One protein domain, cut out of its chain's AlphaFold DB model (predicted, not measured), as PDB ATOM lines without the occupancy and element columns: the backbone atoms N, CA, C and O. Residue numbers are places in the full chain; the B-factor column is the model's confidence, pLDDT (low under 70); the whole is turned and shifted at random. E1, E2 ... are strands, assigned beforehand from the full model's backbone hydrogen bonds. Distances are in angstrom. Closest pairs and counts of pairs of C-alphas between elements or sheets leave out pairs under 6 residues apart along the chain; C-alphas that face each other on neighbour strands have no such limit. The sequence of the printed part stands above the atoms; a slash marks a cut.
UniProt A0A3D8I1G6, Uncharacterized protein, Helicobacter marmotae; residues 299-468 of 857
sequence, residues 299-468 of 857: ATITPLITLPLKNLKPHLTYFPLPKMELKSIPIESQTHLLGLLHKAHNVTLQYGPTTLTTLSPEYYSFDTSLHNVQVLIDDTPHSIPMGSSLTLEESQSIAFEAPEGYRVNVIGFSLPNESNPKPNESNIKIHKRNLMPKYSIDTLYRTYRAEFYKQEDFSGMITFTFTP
ATOM      1  N   ALA A 299     151.094 169.277 195.592       96.31
ATOM      2  CA  ALA A 299     150.955 168.767 196.955       96.31
ATOM      3  C   ALA A 299     150.991 169.938 197.942       96.31
ATOM      4  O   ALA A 299     152.017 170.607 198.058       96.31
ATOM      5  N   THR A 300     149.895 170.179 198.653       95.69
ATOM      6  CA  THR A 300     149.816 171.186 199.716       95.69
ATOM      7  C   THR A 300     150.026 170.486 201.059       95.69
ATOM      8  O   THR A 300     149.241 169.613 201.419       95.69
ATOM      9  N   ILE A 301     151.123 170.790 201.758       92.94
ATOM     10  CA  ILE A 301     151.606 170.096 202.965       92.94
ATOM     11  C   ILE A 301     151.489 171.065 204.145       92.94
ATOM     12  O   ILE A 301     152.393 171.850 204.418       92.94
ATOM     13  N   THR A 302     150.356 171.034 204.847       89.19
ATOM     14  CA  THR A 302     149.776 172.198 205.550       89.19
ATOM     15  C   THR A 302     149.413 173.347 204.588       89.19
ATOM     16  O   THR A 302     149.992 173.450 203.507       89.19
ATOM     17  N   PRO A 303     148.509 174.270 204.972       92.38
ATOM     18  CA  PRO A 303     148.207 175.456 204.163       92.38
ATOM     19  C   PRO A 303     149.405 176.385 203.891       92.38
ATOM     20  O   PRO A 303     149.281 177.306 203.098       92.38
ATOM     21  N   LEU A 304     150.555 176.170 204.544       96.56
ATOM     22  CA  LEU A 304     151.738 177.029 204.451       96.56
ATOM     23  C   LEU A 304     152.753 176.600 203.373       96.56
ATOM     24  O   LEU A 304     153.708 177.336 203.125       96.56
ATOM     25  N   ILE A 305     152.594 175.424 202.752       96.50
ATOM     26  CA  ILE A 305     153.531 174.854 201.765       96.50
ATOM     27  C   ILE A 305     152.722 174.271 200.606       96.50
ATOM     28  O   ILE A 305     152.037 173.271 200.798       96.50
ATOM     29  N   THR A 306     152.860 174.808 199.392       96.50
ATOM     30  CA  THR A 306     152.388 174.139 198.164       96.50
ATOM     31  C   THR A 306     153.569 173.793 197.272       96.50
ATOM     32  O   THR A 306     154.405 174.641 196.981       96.50
ATOM     33  N   LEU A 307     153.632 172.542 196.822       95.88
ATOM     34  CA  LEU A 307     154.696 172.000 195.986       95.88
ATOM     35  C   LEU A 307     154.129 171.601 194.611       95.88
ATOM     36  O   LEU A 307     153.405 170.605 194.528       95.88
ATOM     37  N   PRO A 308     154.432 172.335 193.524       94.81
ATOM     38  CA  PRO A 308     154.107 171.903 192.165       94.81
ATOM     39  C   PRO A 308     154.817 170.585 191.826       94.81
ATOM     40  O   PRO A 308     156.019 170.454 192.051       94.81
ATOM     41  N   LEU A 309     154.094 169.604 191.274       95.62
ATOM     42  CA  LEU A 309     154.642 168.266 190.990       95.62
ATOM     43  C   LEU A 309     155.148 168.117 189.540       95.62
ATOM     44  O   LEU A 309     155.779 167.118 189.189       95.62
ATOM     45  N   LYS A 310     154.939 169.146 188.708       93.81
ATOM     46  CA  LYS A 310     155.484 169.262 187.350       93.81
ATOM     47  C   LYS A 310     157.011 169.274 187.371       93.81
ATOM     48  O   LYS A 310     157.618 170.167 187.952       93.81
ATOM     49  N   ASN A 311     157.622 168.310 186.682       94.56
ATOM     50  CA  ASN A 311     159.078 168.184 186.526       94.56
ATOM     51  C   ASN A 311     159.852 168.156 187.863       94.56
ATOM     52  O   ASN A 311     161.011 168.561 187.918       94.56
ATOM     53  N   LEU A 312     159.216 167.696 188.943       96.75
ATOM     54  CA  LEU A 312     159.768 167.693 190.296       96.75
ATOM     55  C   LEU A 312     161.098 166.919 190.374       96.75
ATOM     56  O   LEU A 312     161.203 165.797 189.871       96.75
ATOM     57  N   LYS A 313     162.123 167.487 191.025       97.50
ATOM     58  CA  LYS A 313     163.389 166.773 191.259       97.50
ATOM     59  C   LYS A 313     163.171 165.546 192.153       97.50
ATOM     60  O   LYS A 313     162.436 165.632 193.137       97.50
ATOM     61  N   PRO A 314     163.904 164.436 191.931       96.69
ATOM     62  CA  PRO A 314     163.800 163.225 192.755       96.69
ATOM     63  C   PRO A 314     164.275 163.417 194.207       96.69
ATOM     64  O   PRO A 314     163.991 162.571 195.057       96.69
ATOM     65  N   HIS A 315     164.985 164.511 194.493       97.12
ATOM     66  CA  HIS A 315     165.474 164.882 195.815       97.12
ATOM     67  C   HIS A 315     165.302 166.386 196.045       97.12
ATOM     68  O   HIS A 315     165.726 167.180 195.203       97.12
ATOM     69  N   LEU A 316     164.743 166.758 197.199       97.19
ATOM     70  CA  LEU A 316     164.709 168.132 197.705       97.19
ATOM     71  C   LEU A 316     165.408 168.185 199.065       97.19
ATOM     72  O   LEU A 316     165.014 167.484 199.993       97.19
ATOM     73  N   THR A 317     166.453 169.001 199.184       93.88
ATOM     74  CA  THR A 317     167.183 169.225 200.442       93.88
ATOM     75  C   THR A 317     166.631 170.428 201.199       93.88
ATOM     76  O   THR A 317     166.014 171.302 200.586       93.88
ATOM     77  N   TYR A 318     166.883 170.497 202.511       91.81
ATOM     78  CA  TYR A 318     166.461 171.616 203.364       91.81
ATOM     79  C   TYR A 318     164.945 171.847 203.280       91.81
ATOM     80  O   TYR A 318     164.504 172.922 202.884       91.81
ATOM     81  N   PHE A 319     164.134 170.794 203.453       97.06
ATOM     82  CA  PHE A 319     162.684 170.869 203.234       97.06
ATOM     83  C   PHE A 319     161.927 171.018 204.565       97.06
ATOM     84  O   PHE A 319     161.980 170.089 205.375       97.06
ATOM     85  N   PRO A 320     161.199 172.124 204.805       96.94
ATOM     86  CA  PRO A 320     160.525 172.352 206.079       96.94
ATOM     87  C   PRO A 320     159.381 171.353 206.301       96.94
ATOM     88  O   PRO A 320     158.469 171.239 205.482       96.94
ATOM     89  N   LEU A 321     159.399 170.654 207.439       96.56
ATOM     90  CA  LEU A 321     158.275 169.857 207.947       96.56
ATOM     91  C   LEU A 321     157.972 170.220 209.412       96.56
ATOM     92  O   LEU A 321     158.882 170.593 210.157       96.56
ATOM     93  N   PRO A 322     156.714 170.102 209.868       95.12
ATOM     94  CA  PRO A 322     156.369 170.327 211.267       95.12
ATOM     95  C   PRO A 322     156.935 169.223 212.180       95.12
ATOM     96  O   PRO A 322     156.978 168.050 211.807       95.12
ATOM     97  N   LYS A 323     157.321 169.587 213.410       92.94
ATOM     98  CA  LYS A 323     157.730 168.670 214.498       92.94
ATOM     99  C   LYS A 323     156.540 167.847 215.032       92.94
ATOM    100  O   LYS A 323     156.093 168.049 216.159       92.94
ATOM    101  N   MET A 324     156.008 166.935 214.223       90.31
ATOM    102  CA  MET A 324     154.888 166.053 214.575       90.31
ATOM    103  C   MET A 324     154.971 164.702 213.851       90.31
ATOM    104  O   MET A 324     155.726 164.543 212.895       90.31
ATOM    105  N   GLU A 325     154.169 163.734 214.300       89.44
ATOM    106  CA  GLU A 325     153.984 162.440 213.629       89.44
ATOM    107  C   GLU A 325     153.619 162.629 212.146       89.44
ATOM    108  O   GLU A 325     152.660 163.338 211.836       89.44
ATOM    109  N   LEU A 326     154.323 161.949 211.229       89.56
ATOM    110  CA  LEU A 326     154.136 162.122 209.778       89.56
ATOM    111  C   LEU A 326     152.675 161.911 209.345       89.56
ATOM    112  O   LEU A 326     152.132 162.697 208.573       89.56
ATOM    113  N   LYS A 327     152.019 160.892 209.921       85.75
ATOM    114  CA  LYS A 327     150.601 160.548 209.704       85.75
ATOM    115  C   LYS A 327     149.600 161.634 210.111       85.75
ATOM    116  O   LYS A 327     148.437 161.561 209.731       85.75
ATOM    117  N   SER A 328     150.035 162.622 210.891       89.12
ATOM    118  CA  SER A 328     149.220 163.743 211.365       89.12
ATOM    119  C   SER A 328     149.465 165.040 210.585       89.12
ATOM    120  O   SER A 328     148.816 166.042 210.876       89.12
ATOM    121  N   ILE A 329     150.375 165.043 209.602       91.44
ATOM    122  CA  ILE A 329     150.619 166.200 208.734       91.44
ATOM    123  C   ILE A 329     149.514 166.257 207.667       91.44
ATOM    124  O   ILE A 329     149.424 165.340 206.852       91.44
ATOM    125  N   PRO A 330     148.678 167.308 207.605       90.88
ATOM    126  CA  PRO A 330     147.674 167.420 206.553       90.88
ATOM    127  C   PRO A 330     148.352 167.567 205.185       90.88
ATOM    128  O   PRO A 330     149.136 168.493 204.971       90.88
ATOM    129  N   ILE A 331     148.033 166.664 204.255       92.06
ATOM    130  CA  ILE A 331     148.438 166.750 202.849       92.06
ATOM    131  C   ILE A 331     147.212 166.742 201.939       92.06
ATOM    132  O   ILE A 331     146.393 165.820 201.988       92.06
ATOM    133  N   GLU A 332     147.119 167.735 201.061       92.25
ATOM    134  CA  GLU A 332     146.044 167.923 200.085       92.25
ATOM    135  C   GLU A 332     146.595 168.006 198.655       92.25
ATOM    136  O   GLU A 332     147.772 168.287 198.431       92.25
ATOM    137  N   SER A 333     145.755 167.662 197.681       94.38
ATOM    138  CA  SER A 333     146.079 167.647 196.252       94.38
ATOM    139  C   SER A 333     144.797 167.458 195.446       94.38
ATOM    140  O   SER A 333     143.787 167.015 195.990       94.38
ATOM    141  N   GLN A 334     144.865 167.711 194.141       93.94
ATOM    142  CA  GLN A 334     143.825 167.345 193.184       93.94
ATOM    143  C   GLN A 334     143.594 165.822 193.174       93.94
ATOM    144  O   GLN A 334     142.469 165.386 192.961       93.94
ATOM    145  N   THR A 335     144.636 165.012 193.424       94.75
ATOM    146  CA  THR A 335     144.524 163.545 193.524       94.75
ATOM    147  C   THR A 335     144.408 163.038 194.967       94.75
ATOM    148  O   THR A 335     145.105 163.445 195.910       94.75
ATOM    149  N   HIS A 336     143.546 162.045 195.132       93.38
ATOM    150  CA  HIS A 336     143.270 161.343 196.376       93.38
ATOM    151  C   HIS A 336     144.379 160.341 196.740       93.38
ATOM    152  O   HIS A 336     144.433 159.882 197.882       93.38
ATOM    153  N   LEU A 337     145.319 160.080 195.824       94.69
ATOM    154  CA  LEU A 337     146.355 159.047 195.938       94.69
ATOM    155  C   LEU A 337     147.743 159.566 196.367       94.69
ATOM    156  O   LEU A 337     148.716 158.811 196.287       94.69
ATOM    157  N   LEU A 338     147.871 160.828 196.804       93.44
ATOM    158  CA  LEU A 338     149.120 161.315 197.412       93.44
ATOM    159  C   LEU A 338     149.295 160.841 198.860       93.44
ATOM    160  O   LEU A 338     148.328 160.766 199.617       93.44
ATOM    161  N   GLY A 339     150.545 160.631 199.269       92.38
ATOM    162  CA  GLY A 339     150.923 160.391 200.663       92.38
ATOM    163  C   GLY A 339     152.384 160.738 200.939       92.38
ATOM    164  O   GLY A 339     153.204 160.773 200.020       92.38
ATOM    165  N   LEU A 340     152.711 160.990 202.209       93.62
ATOM    166  CA  LEU A 340     154.095 161.024 202.688       93.62
ATOM    167  C   LEU A 340     154.423 159.681 203.358       93.62
ATOM    168  O   LEU A 340     153.554 159.090 203.989       93.62
ATOM    169  N   LEU A 341     155.650 159.182 203.219       92.12
ATOM    170  CA  LEU A 341     156.119 157.967 203.902       92.12
ATOM    171  C   LEU A 341     157.580 158.127 204.334       92.12
ATOM    172  O   LEU A 341     158.378 158.702 203.585       92.12
ATOM    173  N   HIS A 342     157.961 157.601 205.502       90.56
ATOM    174  CA  HIS A 342     159.358 157.631 205.951       90.56
ATOM    175  C   HIS A 342     160.270 156.759 205.072       90.56
ATOM    176  O   HIS A 342     159.866 155.748 204.499       90.56
ATOM    177  N   LYS A 343     161.541 157.159 204.969       87.00
ATOM    178  CA  LYS A 343     162.588 156.448 204.226       87.00
ATOM    179  C   LYS A 343     163.937 156.680 204.906       87.00
ATOM    180  O   LYS A 343     164.705 157.567 204.523       87.00
ATOM    181  N   ALA A 344     164.195 155.887 205.947       88.00
ATOM    182  CA  ALA A 344     165.225 156.169 206.948       88.00
ATOM    183  C   ALA A 344     165.063 157.608 207.484       88.00
ATOM    184  O   ALA A 344     163.963 157.987 207.867       88.00
ATOM    185  N   HIS A 345     166.117 158.427 207.466       88.69
ATOM    186  CA  HIS A 345     166.078 159.817 207.945       88.69
ATOM    187  C   HIS A 345     165.364 160.806 206.999       88.69
ATOM    188  O   HIS A 345     165.262 161.985 207.320       88.69
ATOM    189  N   ASN A 346     164.886 160.353 205.834       95.06
ATOM    190  CA  ASN A 346     164.186 161.183 204.853       95.06
ATOM    191  C   ASN A 346     162.678 160.887 204.835       95.06
ATOM    192  O   ASN A 346     162.214 159.878 205.371       95.06
ATOM    193  N   VAL A 347     161.921 161.737 204.147       95.75
ATOM    194  CA  VAL A 347     160.503 161.526 203.828       95.75
ATOM    195  C   VAL A 347     160.359 161.396 202.312       95.75
ATOM    196  O   VAL A 347     161.056 162.057 201.552       95.75
ATOM    197  N   THR A 348     159.467 160.535 201.835       95.88
ATOM    198  CA  THR A 348     159.093 160.453 200.416       95.88
ATOM    199  C   THR A 348     157.700 160.999 200.206       95.88
ATOM    200  O   THR A 348     156.791 160.619 200.932       95.88
ATOM    201  N   LEU A 349     157.535 161.843 199.189       96.19
ATOM    202  CA  LEU A 349     156.228 162.164 198.628       96.19
ATOM    203  C   LEU A 349     155.922 161.143 197.531       96.19
ATOM    204  O   LEU A 349     156.723 160.965 196.607       96.19
ATOM    205  N   GLN A 350     154.782 160.472 197.642       94.69
ATOM    206  CA  GLN A 350     154.366 159.405 196.739       94.69
ATOM    207  C   GLN A 350     153.004 159.697 196.104       94.69
ATOM    208  O   GLN A 350     152.182 160.396 196.691       94.69
ATOM    209  N   TYR A 351     152.784 159.137 194.916       95.75
ATOM    210  CA  TYR A 351     151.522 159.118 194.175       95.75
ATOM    211  C   TYR A 351     151.239 157.666 193.782       95.75
ATOM    212  O   TYR A 351     151.980 157.070 192.989       95.75
ATOM    213  N   GLY A 352     150.244 157.064 194.438       94.56
ATOM    214  CA  GLY A 352     150.138 155.606 194.505       94.56
ATOM    215  C   GLY A 352     151.478 154.991 194.964       94.56
ATOM    216  O   GLY A 352     152.116 155.542 195.859       94.56
ATOM    217  N   PRO A 353     151.975 153.914 194.329       93.56
ATOM    218  CA  PRO A 353     153.273 153.305 194.650       93.56
ATOM    219  C   PRO A 353     154.498 154.108 194.157       93.56
ATOM    220  O   PRO A 353     155.639 153.672 194.328       93.56
ATOM    221  N   THR A 354     154.305 155.244 193.478       94.44
ATOM    222  CA  THR A 354     155.392 155.974 192.807       94.44
ATOM    223  C   THR A 354     155.954 157.065 193.711       94.44
ATOM    224  O   THR A 354     155.283 158.062 193.963       94.44
ATOM    225  N   THR A 355     157.214 156.943 194.143       96.06
ATOM    226  CA  THR A 355     157.936 158.073 194.755       96.06
ATOM    227  C   THR A 355     158.133 159.185 193.723       96.06
ATOM    228  O   THR A 355     158.864 158.992 192.753       96.06
ATOM    229  N   LEU A 356     157.520 160.348 193.956       96.94
ATOM    230  CA  LEU A 356     157.709 161.555 193.147       96.94
ATOM    231  C   LEU A 356     158.985 162.300 193.557       96.94
ATOM    232  O   LEU A 356     159.765 162.716 192.706       96.94
ATOM    233  N   THR A 357     159.229 162.432 194.865       97.75
ATOM    234  CA  THR A 357     160.472 163.008 195.394       97.75
ATOM    235  C   THR A 357     160.813 162.467 196.782       97.75
ATOM    236  O   THR A 357     159.947 161.986 197.517       97.75
ATOM    237  N   THR A 358     162.093 162.544 197.145       97.75
ATOM    238  CA  THR A 358     162.604 162.317 198.498       97.75
ATOM    239  C   THR A 358     162.967 163.669 199.119       97.75
ATOM    240  O   THR A 358     163.942 164.304 198.719       97.75
ATOM    241  N   LEU A 359     162.181 164.091 200.103       97.19
ATOM    242  CA  LEU A 359     162.406 165.264 200.937       97.19
ATOM    243  C   LEU A 359     163.454 164.917 202.005       97.19
ATOM    244  O   LEU A 359     163.285 163.938 202.737       97.19
ATOM    245  N   SER A 360     164.511 165.719 202.118       96.50
ATOM    246  CA  SER A 360     165.412 165.708 203.272       96.50
ATOM    247  C   SER A 360     164.904 166.749 204.274       96.50
ATOM    248  O   SER A 360     164.991 167.947 203.977       96.50
ATOM    249  N   PRO A 361     164.274 166.318 205.384       95.88
ATOM    250  CA  PRO A 361     163.447 167.194 206.196       95.88
ATOM    251  C   PRO A 361     164.267 168.010 207.195       95.88
ATOM    252  O   PRO A 361     165.135 167.478 207.886       95.88
ATOM    253  N   GLU A 362     163.905 169.279 207.340       95.44
ATOM    254  CA  GLU A 362     164.278 170.110 208.479       95.44
ATOM    255  C   GLU A 362     163.017 170.360 209.310       95.44
ATOM    256  O   GLU A 362     162.000 170.843 208.809       95.44
ATOM    257  N   TYR A 363     163.049 169.932 210.573       95.94
ATOM    258  CA  TYR A 363     161.863 169.897 211.422       95.94
ATOM    259  C   TYR A 363     161.728 171.183 212.239       95.94
ATOM    260  O   TYR A 363     162.518 171.436 213.152       95.94
ATOM    261  N   TYR A 364     160.678 171.955 211.964       96.81
ATOM    262  CA  TYR A 364     160.381 173.237 212.608       96.81
ATOM    263  C   TYR A 364     159.112 173.179 213.460       96.81
ATOM    264  O   TYR A 364     158.247 172.317 213.297       96.81
ATOM    265  N   SER A 365     158.991 174.118 214.392       96.88
ATOM    266  CA  SER A 365     157.681 174.518 214.912       96.88
ATOM    267  C   SER A 365     157.055 175.448 213.861       96.88
ATOM    268  O   SER A 365     157.776 176.212 213.219       96.88
ATOM    269  N   PHE A 366     155.755 175.311 213.600       96.56
ATOM    270  CA  PHE A 366     155.071 176.038 212.523       96.56
ATOM    271  C   PHE A 366     154.240 177.181 213.116       96.56
ATOM    272  O   PHE A 366     153.366 176.947 213.951       96.56
ATOM    273  N   ASP A 367     154.511 178.402 212.667       96.06
ATOM    274  CA  ASP A 367     153.770 179.613 213.008       96.06
ATOM    275  C   ASP A 367     152.732 179.908 211.918       96.06
ATOM    276  O   ASP A 367     153.057 180.007 210.741       96.06
ATOM    277  N   THR A 368     151.469 180.066 212.305       94.88
ATOM    278  CA  THR A 368     150.361 180.357 211.381       94.88
ATOM    279  C   THR A 368     149.919 181.821 211.404       94.88
ATOM    280  O   THR A 368     148.947 182.168 210.735       94.88
ATOM    281  N   SER A 369     150.601 182.696 212.158       96.44
ATOM    282  CA  SER A 369     150.216 184.109 212.311       96.44
ATOM    283  C   SER A 369     150.624 185.022 211.146       96.44
ATOM    284  O   SER A 369     150.138 186.151 211.061       96.44
ATOM    285  N   LEU A 370     151.459 184.542 210.217       96.25
ATOM    286  CA  LEU A 370     151.727 185.207 208.941       96.25
ATOM    287  C   LEU A 370     150.762 184.678 207.870       96.25
ATOM    288  O   LEU A 370     150.923 183.570 207.370       96.25
ATOM    289  N   HIS A 371     149.738 185.457 207.522       95.69
ATOM    290  CA  HIS A 371     148.742 185.034 206.527       95.69
ATOM    291  C   HIS A 371     149.113 185.435 205.093       95.69
ATOM    292  O   HIS A 371     148.925 184.646 204.171       95.69
ATOM    293  N   ASN A 372     149.652 186.645 204.909       97.06
ATOM    294  CA  ASN A 372     150.066 187.197 203.619       97.06
ATOM    295  C   ASN A 372     151.388 187.960 203.781       97.06
ATOM    296  O   ASN A 372     151.680 188.461 204.868       97.06
ATOM    297  N   VAL A 373     152.135 188.102 202.688       97.62
ATOM    298  CA  VAL A 373     153.284 189.015 202.555       97.62
ATOM    299  C   VAL A 373     153.124 189.862 201.300       97.62
ATOM    300  O   VAL A 373     152.426 189.466 200.365       97.62
ATOM    301  N   GLN A 374     153.792 191.009 201.257       98.12
ATOM    302  CA  GLN A 374     153.901 191.778 200.022       98.12
ATOM    303  C   GLN A 374     155.037 191.201 199.169       98.12
ATOM    304  O   GLN A 374     156.116 190.871 199.667       98.12
ATOM    305  N   VAL A 375     154.784 191.069 197.872       98.44
ATOM    306  CA  VAL A 375     155.736 190.587 196.873       98.44
ATOM    307  C   VAL A 375     155.764 191.595 195.737       98.44
ATOM    308  O   VAL A 375     154.741 191.843 195.098       98.44
ATOM    309  N   LEU A 376     156.927 192.185 195.478       98.19
ATOM    310  CA  LEU A 376     157.114 193.063 194.332       98.19
ATOM    311  C   LEU A 376     157.477 192.209 193.122       98.19
ATOM    312  O   LEU A 376     158.445 191.448 193.169       98.19
ATOM    313  N   ILE A 377     156.719 192.356 192.040       97.56
ATOM    314  CA  ILE A 377     157.035 191.798 190.725       97.56
ATOM    315  C   ILE A 377     157.303 192.995 189.816       97.56
ATOM    316  O   ILE A 377     156.398 193.794 189.588       97.56
ATOM    317  N   ASP A 378     158.554 193.162 189.381       95.75
ATOM    318  CA  ASP A 378     159.039 194.372 188.693       95.75
ATOM    319  C   ASP A 378     158.567 195.671 189.371       95.75
ATOM    320  O   ASP A 378     157.872 196.501 188.790       95.75
ATOM    321  N   ASP A 379     158.907 195.792 190.660       95.31
ATOM    322  CA  ASP A 379     158.543 196.891 191.575       95.31
ATOM    323  C   ASP A 379     157.030 197.103 191.800       95.31
ATOM    324  O   ASP A 379     156.639 197.954 192.597       95.31
ATOM    325  N   THR A 380     156.163 196.298 191.178       97.25
ATOM    326  CA  THR A 380     154.708 196.345 191.376       97.25
ATOM    327  C   THR A 380     154.314 195.465 192.571       97.25
ATOM    328  O   THR A 380     154.534 194.250 192.515       97.25
ATOM    329  N   PRO A 381     153.738 196.020 193.656       97.38
ATOM    330  CA  PRO A 381     153.438 195.265 194.870       97.38
ATOM    331  C   PRO A 381     152.159 194.425 194.738       97.38
ATOM    332  O   PRO A 381     151.109 194.914 194.327       97.38
ATOM    333  N   HIS A 382     152.240 193.166 195.162       97.81
ATOM    334  CA  HIS A 382     151.136 192.208 195.211       97.81
ATOM    335  C   HIS A 382     151.044 191.604 196.616       97.81
ATOM    336  O   HIS A 382     152.065 191.216 197.178       97.81
ATOM    337  N   SER A 383     149.840 191.479 197.181       97.75
ATOM    338  CA  SER A 383     149.650 190.791 198.467       97.75
ATOM    339  C   SER A 383     149.410 189.304 198.230       97.75
ATOM    340  O   SER A 383     148.422 188.933 197.595       97.75
ATOM    341  N   ILE A 384     150.335 188.459 198.688       98.06
ATOM    342  CA  ILE A 384     150.378 187.027 198.376       98.06
ATOM    343  C   ILE A 384     150.190 186.196 199.659       98.06
ATOM    344  O   ILE A 384     150.984 186.350 200.594       98.06
ATOM    345  N   PRO A 385     149.199 185.283 199.713       97.56
ATOM    346  CA  PRO A 385     149.026 184.359 200.832       97.56
ATOM    347  C   PRO A 385     150.214 183.406 201.024       97.56
ATOM    348  O   PRO A 385     150.837 182.972 200.050       97.56
ATOM    349  N   MET A 386     150.486 182.996 202.266       97.25
ATOM    350  CA  MET A 386     151.385 181.860 202.527       97.25
ATOM    351  C   MET A 386     150.875 180.580 201.851       97.25
ATOM    352  O   MET A 386     149.674 180.398 201.668       97.25
ATOM    353  N   GLY A 387     151.799 179.711 201.432       96.38
ATOM    354  CA  GLY A 387     151.485 178.509 200.658       96.38
ATOM    355  C   GLY A 387     151.187 178.751 199.173       96.38
ATOM    356  O   GLY A 387     150.876 177.791 198.470       96.38
ATOM    357  N   SER A 388     151.283 179.988 198.671       97.00
ATOM    358  CA  SER A 388     151.020 180.308 197.258       97.00
ATOM    359  C   SER A 388     152.104 179.808 196.293       97.00
ATOM    360  O   SER A 388     153.269 179.625 196.654       97.00
ATOM    361  N   SER A 389     151.718 179.674 195.021       95.62
ATOM    362  CA  SER A 389     152.613 179.384 193.894       95.62
ATOM    363  C   SER A 389     152.497 180.491 192.844       95.62
ATOM    364  O   SER A 389     151.408 180.738 192.329       95.62
ATOM    365  N   LEU A 390     153.608 181.154 192.520       96.69
ATOM    366  CA  LEU A 390     153.682 182.281 191.584       96.69
ATOM    367  C   LEU A 390     154.292 181.868 190.238       96.69
ATOM    368  O   LEU A 390     155.124 180.963 190.166       96.69
ATOM    369  N   THR A 391     153.912 182.566 189.168       95.69
ATOM    370  CA  THR A 391     154.521 182.442 187.833       95.69
ATOM    371  C   THR A 391     154.923 183.828 187.337       95.69
ATOM    372  O   THR A 391     154.142 184.765 187.467       95.69
ATOM    373  N   LEU A 392     156.137 183.949 186.798       95.69
ATOM    374  CA  LEU A 392     156.746 185.190 186.317       95.69
ATOM    375  C   LEU A 392     157.375 184.948 184.942       95.69
ATOM    376  O   LEU A 392     157.881 183.853 184.701       95.69
ATOM    377  N   GLU A 393     157.437 185.950 184.064       95.38
ATOM    378  CA  GLU A 393     158.263 185.816 182.855       95.38
ATOM    379  C   GLU A 393     159.757 185.785 183.227       95.38
ATOM    380  O   GLU A 393     160.202 186.439 184.168       95.38
ATOM    381  N   GLU A 394     160.578 185.083 182.449       94.06
ATOM    382  CA  GLU A 394     162.017 184.917 182.714       94.06
ATOM    383  C   GLU A 394     162.830 186.232 182.687       94.06
ATOM    384  O   GLU A 394     163.925 186.294 183.248       94.06
ATOM    385  N   SER A 395     162.282 187.304 182.097       94.31
ATOM    386  CA  SER A 395     162.853 188.659 182.153       94.31
ATOM    387  C   SER A 395     162.540 189.436 183.438       94.31
ATOM    388  O   SER A 395     163.200 190.442 183.694       94.31
ATOM    389  N   GLN A 396     161.547 189.008 184.222       96.81
ATOM    390  CA  GLN A 396     161.070 189.745 185.392       96.81
ATOM    391  C   GLN A 396     162.006 189.619 186.599       96.81
ATOM    392  O   GLN A 396     162.938 188.805 186.653       96.81
ATOM    393  N   SER A 397     161.724 190.444 187.594       97.62
ATOM    394  CA  SER A 397     162.327 190.443 188.917       97.62
ATOM    395  C   SER A 397     161.281 190.219 190.005       97.62
ATOM    396  O   SER A 397     160.126 190.621 189.861       97.62
ATOM    397  N   ILE A 398     161.699 189.583 191.099       98.50
ATOM    398  CA  ILE A 398     160.892 189.366 192.300       98.50
ATOM    399  C   ILE A 398     161.628 189.889 193.535       98.50
ATOM    400  O   ILE A 398     162.845 189.735 193.642       98.50
ATOM    401  N   ALA A 399     160.897 190.489 194.468       98.31
ATOM    402  CA  ALA A 399     161.366 190.811 195.814       98.31
ATOM    403  C   ALA A 399     160.256 190.516 196.832       98.31
ATOM    404  O   ALA A 399     159.073 190.624 196.512       98.31
ATOM    405  N   PHE A 400     160.630 190.153 198.057       98.12
ATOM    406  CA  PHE A 400     159.696 189.803 199.131       98.12
ATOM    407  C   PHE A 400     159.845 190.792 200.290       98.12
ATOM    408  O   PHE A 400     160.961 190.971 200.778       98.12
ATOM    409  N   GLU A 401     158.757 191.402 200.757       97.06
ATOM    410  CA  GLU A 401     158.772 192.244 201.960       97.06
ATOM    411  C   GLU A 401     158.426 191.374 203.179       97.06
ATOM    412  O   GLU A 401     157.265 191.025 203.410       97.06
ATOM    413  N   ALA A 402     159.436 190.981 203.959       94.00
ATOM    414  CA  ALA A 402     159.222 190.316 205.240       94.00
ATOM    415  C   ALA A 402     158.790 191.363 206.293       94.00
ATOM    416  O   ALA A 402     159.518 192.339 206.493       94.00
ATOM    417  N   PRO A 403     157.641 191.195 206.982       94.56
ATOM    418  CA  PRO A 403     157.217 192.132 208.024       94.56
ATOM    419  C   PRO A 403     158.164 192.146 209.233       94.56
ATOM    420  O   PRO A 403     158.963 191.229 209.430       94.56
ATOM    421  N   GLU A 404     158.042 193.159 210.095       93.44
ATOM    422  CA  GLU A 404     158.855 193.262 211.312       93.44
ATOM    423  C   GLU A 404     158.740 191.997 212.190       93.44
ATOM    424  O   GLU A 404     157.652 191.466 212.424       93.44
ATOM    425  N   GLY A 405     159.886 191.493 212.658       94.44
ATOM    426  CA  GLY A 405     159.990 190.242 213.417       94.44
ATOM    427  C   GLY A 405     160.087 188.966 212.568       94.44
ATOM    428  O   GLY A 405     160.352 187.900 213.131       94.44
ATOM    429  N   TYR A 406     159.937 189.062 211.243       97.38
ATOM    430  CA  TYR A 406     160.132 187.956 210.303       97.38
ATOM    431  C   TYR A 406     161.414 188.129 209.476       97.38
ATOM    432  O   TYR A 406     161.953 189.227 209.324       97.38
ATOM    433  N   ARG A 407     161.889 187.022 208.903       96.25
ATOM    434  CA  ARG A 407     162.925 186.986 207.863       96.25
ATOM    435  C   ARG A 407     162.478 186.118 206.693       96.25
ATOM    436  O   ARG A 407     161.711 185.177 206.897       96.25
ATOM    437  N   VAL A 408     163.003 186.389 205.500       97.38
ATOM    438  CA  VAL A 408     162.829 185.542 204.309       97.38
ATOM    439  C   VAL A 408     164.162 184.932 203.867       97.38
ATOM    440  O   VAL A 408     165.201 185.583 203.933       97.38
ATOM    441  N   ASN A 409     164.126 183.675 203.433       97.00
ATOM    442  CA  ASN A 409     165.250 182.912 202.896       97.00
ATOM    443  C   ASN A 409     164.851 182.364 201.519       97.00
ATOM    444  O   ASN A 409     163.930 181.548 201.421       97.00
ATOM    445  N   VAL A 410     165.490 182.831 200.450       97.31
ATOM    446  CA  VAL A 410     165.160 182.468 199.071       97.31
ATOM    447  C   VAL A 410     166.087 181.339 198.631       97.31
ATOM    448  O   VAL A 410     167.216 181.554 198.201       97.31
ATOM    449  N   ILE A 411     165.607 180.099 198.741       96.50
ATOM    450  CA  ILE A 411     166.422 178.889 198.593       96.50
ATOM    451  C   ILE A 411     167.017 178.793 197.183       96.50
ATOM    452  O   ILE A 411     166.351 178.406 196.219       96.50
ATOM    453  N   GLY A 412     168.305 179.124 197.080       94.88
ATOM    454  CA  GLY A 412     169.056 179.192 195.827       94.88
ATOM    455  C   GLY A 412     169.601 180.574 195.479       94.88
ATOM    456  O   GLY A 412     170.381 180.667 194.533       94.88
ATOM    457  N   PHE A 413     169.233 181.612 196.226       95.38
ATOM    458  CA  PHE A 413     169.923 182.896 196.274       95.38
ATOM    459  C   PHE A 413     170.972 182.896 197.407       95.38
ATOM    460  O   PHE A 413     171.082 181.933 198.168       95.38
ATOM    461  N   SER A 414     171.798 183.942 197.441       91.44
ATOM    462  CA  SER A 414     172.717 184.279 198.535       91.44
ATOM    463  C   SER A 414     173.305 185.667 198.271       91.44
ATOM    464  O   SER A 414     173.783 185.914 197.155       91.44
ATOM    465  N   LEU A 415     173.351 186.551 199.269       85.94
ATOM    466  CA  LEU A 415     174.023 187.845 199.120       85.94
ATOM    467  C   LEU A 415     175.554 187.692 198.951       85.94
ATOM    468  O   LEU A 415     176.180 186.911 199.671       85.94
ATOM    469  N   PRO A 416     176.202 188.444 198.034       79.19
ATOM    470  CA  PRO A 416     177.653 188.396 197.869       79.19
ATOM    471  C   PRO A 416     178.401 188.759 199.158       79.19
ATOM    472  O   PRO A 416     178.230 189.849 199.700       79.19
ATOM    473  N   ASN A 417     179.289 187.863 199.591       78.19
ATOM    474  CA  ASN A 417     180.070 187.941 200.834       78.19
ATOM    475  C   ASN A 417     179.272 187.785 202.147       78.19
ATOM    476  O   ASN A 417     179.876 187.903 203.213       78.19
ATOM    477  N   GLU A 418     177.973 187.466 202.114       76.25
ATOM    478  CA  GLU A 418     177.240 187.073 203.324       76.25
ATOM    479  C   GLU A 418     177.341 185.552 203.548       76.25
ATOM    480  O   GLU A 418     177.029 184.748 202.674       76.25
ATOM    481  N   SER A 419     177.788 185.153 204.742       75.06
ATOM    482  CA  SER A 419     177.937 183.752 205.177       75.06
ATOM    483  C   SER A 419     177.020 183.390 206.356       75.06
ATOM    484  O   SER A 419     177.229 182.396 207.052       75.06
ATOM    485  N   ASN A 420     176.003 184.217 206.589       82.94
ATOM    486  CA  ASN A 420     175.018 184.069 207.648       82.94
ATOM    487  C   ASN A 420     174.183 182.783 207.447       82.94
ATOM    488  O   ASN A 420     173.533 182.647 206.412       82.94
ATOM    489  N   PRO A 421     174.129 181.850 208.420       83.06
ATOM    490  CA  PRO A 421     173.321 180.630 208.307       83.06
ATOM    491  C   PRO A 421     171.806 180.884 208.415       83.06
ATOM    492  O   PRO A 421     171.017 179.961 208.231       83.06
ATOM    493  N   LYS A 422     171.387 182.111 208.749       88.50
ATOM    494  CA  LYS A 422     169.990 182.556 208.842       88.50
ATOM    495  C   LYS A 422     169.835 183.894 208.108       88.50
ATOM    496  O   LYS A 422     169.631 184.921 208.763       88.50
ATOM    497  N   PRO A 423     169.969 183.906 206.769       91.44
ATOM    498  CA  PRO A 423     169.873 185.134 205.992       91.44
ATOM    499  C   PRO A 423     168.474 185.754 206.121       91.44
ATOM    500  O   PRO A 423     167.496 185.074 206.471       91.44
ATOM    501  N   ASN A 424     168.398 187.056 205.844       93.50
ATOM    502  CA  ASN A 424     167.145 187.780 205.667       93.50
ATOM    503  C   ASN A 424     167.190 188.564 204.354       93.50
ATOM    504  O   ASN A 424     167.715 189.671 204.292       93.50
ATOM    505  N   GLU A 425     166.621 187.984 203.306       94.81
ATOM    506  CA  GLU A 425     166.741 188.469 201.929       94.81
ATOM    507  C   GLU A 425     165.572 189.396 201.541       94.81
ATOM    508  O   GLU A 425     165.172 189.501 200.380       94.81
ATOM    509  N   SER A 426     165.010 190.073 202.548       95.69
ATOM    510  CA  SER A 426     163.864 190.970 202.419       95.69
ATOM    511  C   SER A 426     164.209 192.204 201.588       95.69
ATOM    512  O   SER A 426     165.263 192.812 201.762       95.69
ATOM    513  N   ASN A 427     163.277 192.616 200.729       95.75
ATOM    514  CA  ASN A 427     163.384 193.776 199.835       95.75
ATOM    515  C   ASN A 427     164.528 193.685 198.798       95.75
ATOM    516  O   ASN A 427     164.849 194.675 198.140       95.75
ATOM    517  N   ILE A 428     165.140 192.507 198.612       95.62
ATOM    518  CA  ILE A 428     166.180 192.290 197.601       95.62
ATOM    519  C   ILE A 428     165.538 191.929 196.260       95.62
ATOM    520  O   ILE A 428     164.750 190.990 196.172       95.62
ATOM    521  N   LYS A 429     165.924 192.642 195.197       96.94
ATOM    522  CA  LYS A 429     165.495 192.355 193.823       96.94
ATOM    523  C   LYS A 429     166.274 191.173 193.234       96.94
ATOM    524  O   LYS A 429     167.471 191.276 192.967       96.94
ATOM    525  N   ILE A 430     165.579 190.065 192.996       97.62
ATOM    526  CA  ILE A 430     166.127 188.798 192.501       97.62
ATOM    527  C   ILE A 430     165.596 188.534 191.085       97.62
ATOM    528  O   ILE A 430     164.391 188.541 190.849       97.62
ATOM    529  N   HIS A 431     166.489 188.251 190.134       97.25
ATOM    530  CA  HIS A 431     166.132 187.746 188.803       97.25
ATOM    531  C   HIS A 431     166.487 186.258 188.671       97.25
ATOM    532  O   HIS A 431     167.328 185.738 189.408       97.25
ATOM    533  N   LYS A 432     165.962 185.585 187.639       96.50
ATOM    534  CA  LYS A 432     166.278 184.177 187.329       96.50
ATOM    535  C   LYS A 432     167.783 183.850 187.297       96.50
ATOM    536  O   LYS A 432     168.185 182.763 187.719       96.50
ATOM    537  N   ARG A 433     168.610 184.786 186.811       95.56
ATOM    538  CA  ARG A 433     170.081 184.672 186.718       95.56
ATOM    539  C   ARG A 433     170.813 184.692 188.067       95.56
ATOM    540  O   ARG A 433     171.974 184.311 188.121       95.56
ATOM    541  N   ASN A 434     170.160 185.143 189.137       95.94
ATOM    542  CA  ASN A 434     170.730 185.194 190.485       95.94
ATOM    543  C   ASN A 434     170.555 183.870 191.254       95.94
ATOM    544  O   ASN A 434     171.113 183.725 192.337       95.94
ATOM    545  N   LEU A 435     169.779 182.920 190.716       96.81
ATOM    546  CA  LEU A 435     169.335 181.720 191.423       96.81
ATOM    547  C   LEU A 435     170.086 180.465 190.959       96.81
ATOM    548  O   LEU A 435     169.957 180.018 189.816       96.81
ATOM    549  N   MET A 436     170.828 179.844 191.875       96.25
ATOM    550  CA  MET A 436     171.644 178.654 191.629       96.25
ATOM    551  C   MET A 436     170.784 177.443 191.195       96.25
ATOM    552  O   MET A 436     169.973 176.957 191.991       96.25
ATOM    553  N   PRO A 437     170.986 176.859 189.995       96.00
ATOM    554  CA  PRO A 437     170.169 175.746 189.482       96.00
ATOM    555  C   PRO A 437     170.067 174.523 190.409       96.00
ATOM    556  O   PRO A 437     169.024 173.868 190.482       96.00
ATOM    557  N   LYS A 438     171.120 174.225 191.183       95.19
ATOM    558  CA  LYS A 438     171.135 173.069 192.096       95.19
ATOM    559  C   LYS A 438     169.996 173.098 193.131       95.19
ATOM    560  O   LYS A 438     169.473 172.033 193.449       95.19
ATOM    561  N   TYR A 439     169.553 174.283 193.560       96.06
ATOM    562  CA  TYR A 439     168.540 174.475 194.607       96.06
ATOM    563  C   TYR A 439     167.085 174.603 194.112       96.06
ATOM    564  O   TYR A 439     166.181 174.630 194.943       96.06
ATOM    565  N   SER A 440     166.830 174.634 192.795       97.06
ATOM    566  CA  SER A 440     165.451 174.643 192.268       97.06
ATOM    567  C   SER A 440     164.647 173.412 192.709       97.06
ATOM    568  O   SER A 440     165.220 172.355 192.986       97.06
ATOM    569  N   ILE A 441     163.321 173.520 192.699       97.38
ATOM    570  CA  ILE A 441     162.386 172.417 192.952       97.38
ATOM    571  C   ILE A 441     162.329 171.450 191.756       97.38
ATOM    572  O   ILE A 441     162.237 170.236 191.934       97.38
ATOM    573  N   ASP A 442     162.395 171.979 190.535       96.56
ATOM    574  CA  ASP A 442     162.169 171.247 189.288       96.56
ATOM    575  C   ASP A 442     163.457 170.988 188.487       96.56
ATOM    576  O   ASP A 442     164.486 171.650 188.674       96.56
ATOM    577  N   THR A 443     163.390 170.035 187.558       96.62
ATOM    578  CA  THR A 443     164.498 169.626 186.682       96.62
ATOM    579  C   THR A 443     164.793 170.589 185.531       96.62
ATOM    580  O   THR A 443     165.871 170.479 184.958       96.62
ATOM    581  N   LEU A 444     163.909 171.547 185.213       95.88
ATOM    582  CA  LEU A 444     164.191 172.624 184.246       95.88
ATOM    583  C   LEU A 444     164.827 173.857 184.910       95.88
ATOM    584  O   LEU A 444     165.079 174.861 184.246       95.88
ATOM    585  N   TYR A 445     165.094 173.788 186.219       96.44
ATOM    586  CA  TYR A 445     165.748 174.831 187.007       96.44
ATOM    587  C   TYR A 445     165.000 176.172 187.056       96.44
ATOM    588  O   TYR A 445     165.631 177.226 187.144       96.44
ATOM    589  N   ARG A 446     163.662 176.149 187.000       96.12
ATOM    590  CA  ARG A 446     162.798 177.341 186.878       96.12
ATOM    591  C   ARG A 446     162.028 177.712 188.143       96.12
ATOM    592  O   ARG A 446     161.674 178.879 188.291       96.12
ATOM    593  N   THR A 447     161.796 176.753 189.031       97.38
ATOM    594  CA  THR A 447     160.930 176.854 190.213       97.38
ATOM    595  C   THR A 447     161.767 176.897 191.486       97.38
ATOM    596  O   THR A 447     162.605 176.022 191.700       97.38
ATOM    597  N   TYR A 448     161.534 177.876 192.354       97.94
ATOM    598  CA  TYR A 448     162.297 178.095 193.587       97.94
ATOM    599  C   TYR A 448     161.368 178.333 194.787       97.94
ATOM    600  O   TYR A 448     160.148 178.407 194.627       97.94
ATOM    601  N   ARG A 449     161.943 178.400 195.995       97.94
ATOM    602  CA  ARG A 449     161.229 178.607 197.266       97.94
ATOM    603  C   ARG A 449     161.671 179.913 197.914       97.94
ATOM    604  O   ARG A 449     162.868 180.169 197.984       97.94
ATOM    605  N   ALA A 450     160.725 180.688 198.423       98.19
ATOM    606  CA  ALA A 450     160.966 181.738 199.403       98.19
ATOM    607  C   ALA A 450     160.312 181.307 200.716       98.19
ATOM    608  O   ALA A 450     159.105 181.067 200.756       98.19
ATOM    609  N   GLU A 451     161.117 181.148 201.760       98.31
ATOM    610  CA  GLU A 451     160.706 180.586 203.044       98.31
ATOM    611  C   GLU A 451     160.785 181.646 204.138       98.31
ATOM    612  O   GLU A 451     161.824 182.278 204.340       98.31
ATOM    613  N   PHE A 452     159.674 181.837 204.836       98.38
ATOM    614  CA  PHE A 452     159.480 182.857 205.852       98.38
ATOM    615  C   PHE A 452     159.595 182.238 207.238       98.38
ATOM    616  O   PHE A 452     159.047 181.168 207.506       98.38
ATOM    617  N   TYR A 453     160.296 182.932 208.129       98.12
ATOM    618  CA  TYR A 453     160.558 182.467 209.486       98.12
ATOM    619  C   TYR A 453     160.369 183.588 210.501       98.12
ATOM    620  O   TYR A 453     160.762 184.731 210.253       98.12
ATOM    621  N   LYS A 454     159.854 183.231 211.673       97.31
ATOM    622  CA  LYS A 454     159.713 184.095 212.845       97.31
ATOM    623  C   LYS A 454     160.616 183.554 213.940       97.31
ATOM    624  O   LYS A 454     160.333 182.518 214.535       97.31
ATOM    625  N   GLN A 455     161.735 184.237 214.176       91.38
ATOM    626  CA  GLN A 455     162.854 183.692 214.955       91.38
ATOM    627  C   GLN A 455     163.337 182.350 214.347       91.38
ATOM    628  O   GLN A 455     163.940 182.341 213.269       91.38
ATOM    629  N   GLU A 456     163.036 181.234 215.015       92.88
ATOM    630  CA  GLU A 456     163.368 179.860 214.612       92.88
ATOM    631  C   GLU A 456     162.185 179.100 213.994       92.88
ATOM    632  O   GLU A 456     162.387 178.034 213.413       92.88
ATOM    633  N   ASP A 457     160.961 179.615 214.130       97.19
ATOM    634  CA  ASP A 457     159.747 178.936 213.681       97.19
ATOM    635  C   ASP A 457     159.460 179.247 212.209       97.19
ATOM    636  O   ASP A 457     159.718 180.349 211.721       97.19
ATOM    637  N   PHE A 458     158.940 178.255 211.490       98.31
ATOM    638  CA  PHE A 458     158.604 178.361 210.074       98.31
ATOM    639  C   PHE A 458     157.208 178.975 209.922       98.31
ATOM    640  O   PHE A 458     156.222 178.390 210.370       98.31
ATOM    641  N   SER A 459     157.129 180.145 209.287       98.12
ATOM    642  CA  SER A 459     155.891 180.917 209.098       98.12
ATOM    643  C   SER A 459     155.240 180.705 207.726       98.12
ATOM    644  O   SER A 459     154.092 181.092 207.524       98.12
ATOM    645  N   GLY A 460     155.950 180.087 206.776       97.94
ATOM    646  CA  GLY A 460     155.386 179.628 205.507       97.94
ATOM    647  C   GLY A 460     156.338 179.701 204.321       97.94
ATOM    648  O   GLY A 460     157.468 180.170 204.426       97.94
ATOM    649  N   MET A 461     155.883 179.207 203.172       98.12
ATOM    650  CA  MET A 461     156.647 179.183 201.928       98.12
ATOM    651  C   MET A 461     155.796 179.679 200.757       98.12
ATOM    652  O   MET A 461     154.634 179.300 200.612       98.12
ATOM    653  N   ILE A 462     156.410 180.468 199.880       98.44
ATOM    654  CA  ILE A 462     155.915 180.755 198.531       98.44
ATOM    655  C   ILE A 462     156.810 180.007 197.537       98.44
ATOM    656  O   ILE A 462     158.037 180.093 197.629       98.44
ATOM    657  N   THR A 463     156.223 179.293 196.571       97.88
ATOM    658  CA  THR A 463     156.983 178.855 195.384       97.88
ATOM    659  C   THR A 463     156.841 179.866 194.262       97.88
ATOM    660  O   THR A 463     155.814 180.534 194.144       97.88
ATOM    661  N   PHE A 464     157.868 180.001 193.431       97.81
ATOM    662  CA  PHE A 464     157.829 180.907 192.288       97.81
ATOM    663  C   PHE A 464     158.575 180.318 191.090       97.81
ATOM    664  O   PHE A 464     159.678 179.783 191.232       97.81
ATOM    665  N   THR A 465     157.947 180.402 189.916       97.06
ATOM    666  CA  THR A 465     158.398 179.778 188.666       97.06
ATOM    667  C   THR A 465     158.646 180.834 187.599       97.06
ATOM    668  O   THR A 465     157.735 181.585 187.260       97.06
ATOM    669  N   PHE A 466     159.838 180.847 187.008       96.50
ATOM    670  CA  PHE A 466     160.116 181.654 185.817       96.50
ATOM    671  C   PHE A 466     159.760 180.888 184.535       96.50
ATOM    672  O   PHE A 466     160.198 179.751 184.347       96.50
ATOM    673  N   THR A 467     159.002 181.508 183.633       92.06
ATOM    674  CA  THR A 467     158.604 180.941 182.336       92.06
ATOM    675  C   THR A 467     159.194 181.733 181.162       92.06
ATOM    676  O   THR A 467     159.185 182.966 181.173       92.06
ATOM    677  N   PRO A 468     159.683 181.062 180.102       86.06
ATOM    678  CA  PRO A 468     160.033 181.737 178.856       86.06
ATOM    679  C   PRO A 468     158.811 182.418 178.227       86.06
ATOM    680  O   PRO A 468     157.692 181.905 178.304       86.06
TER     681      PRO A 468
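This is residues 299 to 468 of the 857 residues of an uncharacterized protein of Helicobacter marmotae (UniProt A0A3D8I1G6). Two strand lobes stand side by side: a sandwich, the sheet E9 E13 E12 E11 partly face to face with the sheet E8 E7 E10, and a strongly twisted sheet E3 E6 E5 E4, with the small hairpin E1 E2 between them. The long stretch 412 to 446 loops out from the sandwich and folds back to pair briefly with E10. The printed part has 170 residues, no named helix and thirteen strands, E1 to E13 in order; the class is all strand, with under half of the residues in named strands. Both four-strand sheets are mixed, the other two antiparallel. The whole is compact, radius of gyration of the C-alphas 15.5 A, spanning 43 by 35 by 30 A.

Start at E1, residues 299 to 301, and E2, 306 to 308, a hairpin with N 299 and O 307 2.9 A apart; residues 300 to 301 of E1 also pair with 331 to 332, antiparallel. Next find E3, 315 to 322, parallel to E6, 354 to 364, with N 316 and O 358 at 3.0 A. E4, 338 to 343, E5, 346 to 351, and E6 form a meander, each strand the antiparallel neighbour of the one before; look at N 341 and O 348, 2.9 A, and N 359 and O 347, 2.7 A. Then come E7, 372 to 377, and E8, 380 to 385, a hairpin with N 375 and O 382 at 2.8 A. E10, 397 to 401, is antiparallel to E7, with N 376 and O 399 at 2.8 A. E9, 389 to 393, is parallel to E13, 457 to 467, with N 390 and O 463 at 2.8 A. E11, 406 to 411, E12, 447 to 454, and E13 make a second meander; see N 409 and O 451, 2.8 A, and N 450 and O 462, 2.9 A. In the sandwich, two sheets face to face, the best planes are 14 degrees apart. The closest C-alphas of E6 and E13 are those of Tyr 364 and Asp 457, 5.8 A apart; the closest of E2 and E13 are those of Thr 306 and Thr 463, 7.1 A apart.

Find C-alpha 299 at (150.955, 168.767, 196.955), where E1 begins. E3, 18.7 A long, bends by 73 degrees at residue 318; E6, 26.7 A, bends by 55 degrees at residue 360. E12 measures 23.8 A and E13 31.4 A, ending at C-alpha 467, (158.604, 180.941, 182.336).

The farthest C-alphas, His 336 and Asn 417, are 45.6 A apart. The printed part has no cut. The links E3 to E4 and E11 to E12 are long, with 15 and 35 residues. Mean pLDDT of the printed part is 94.7, and no printed residue is under 70.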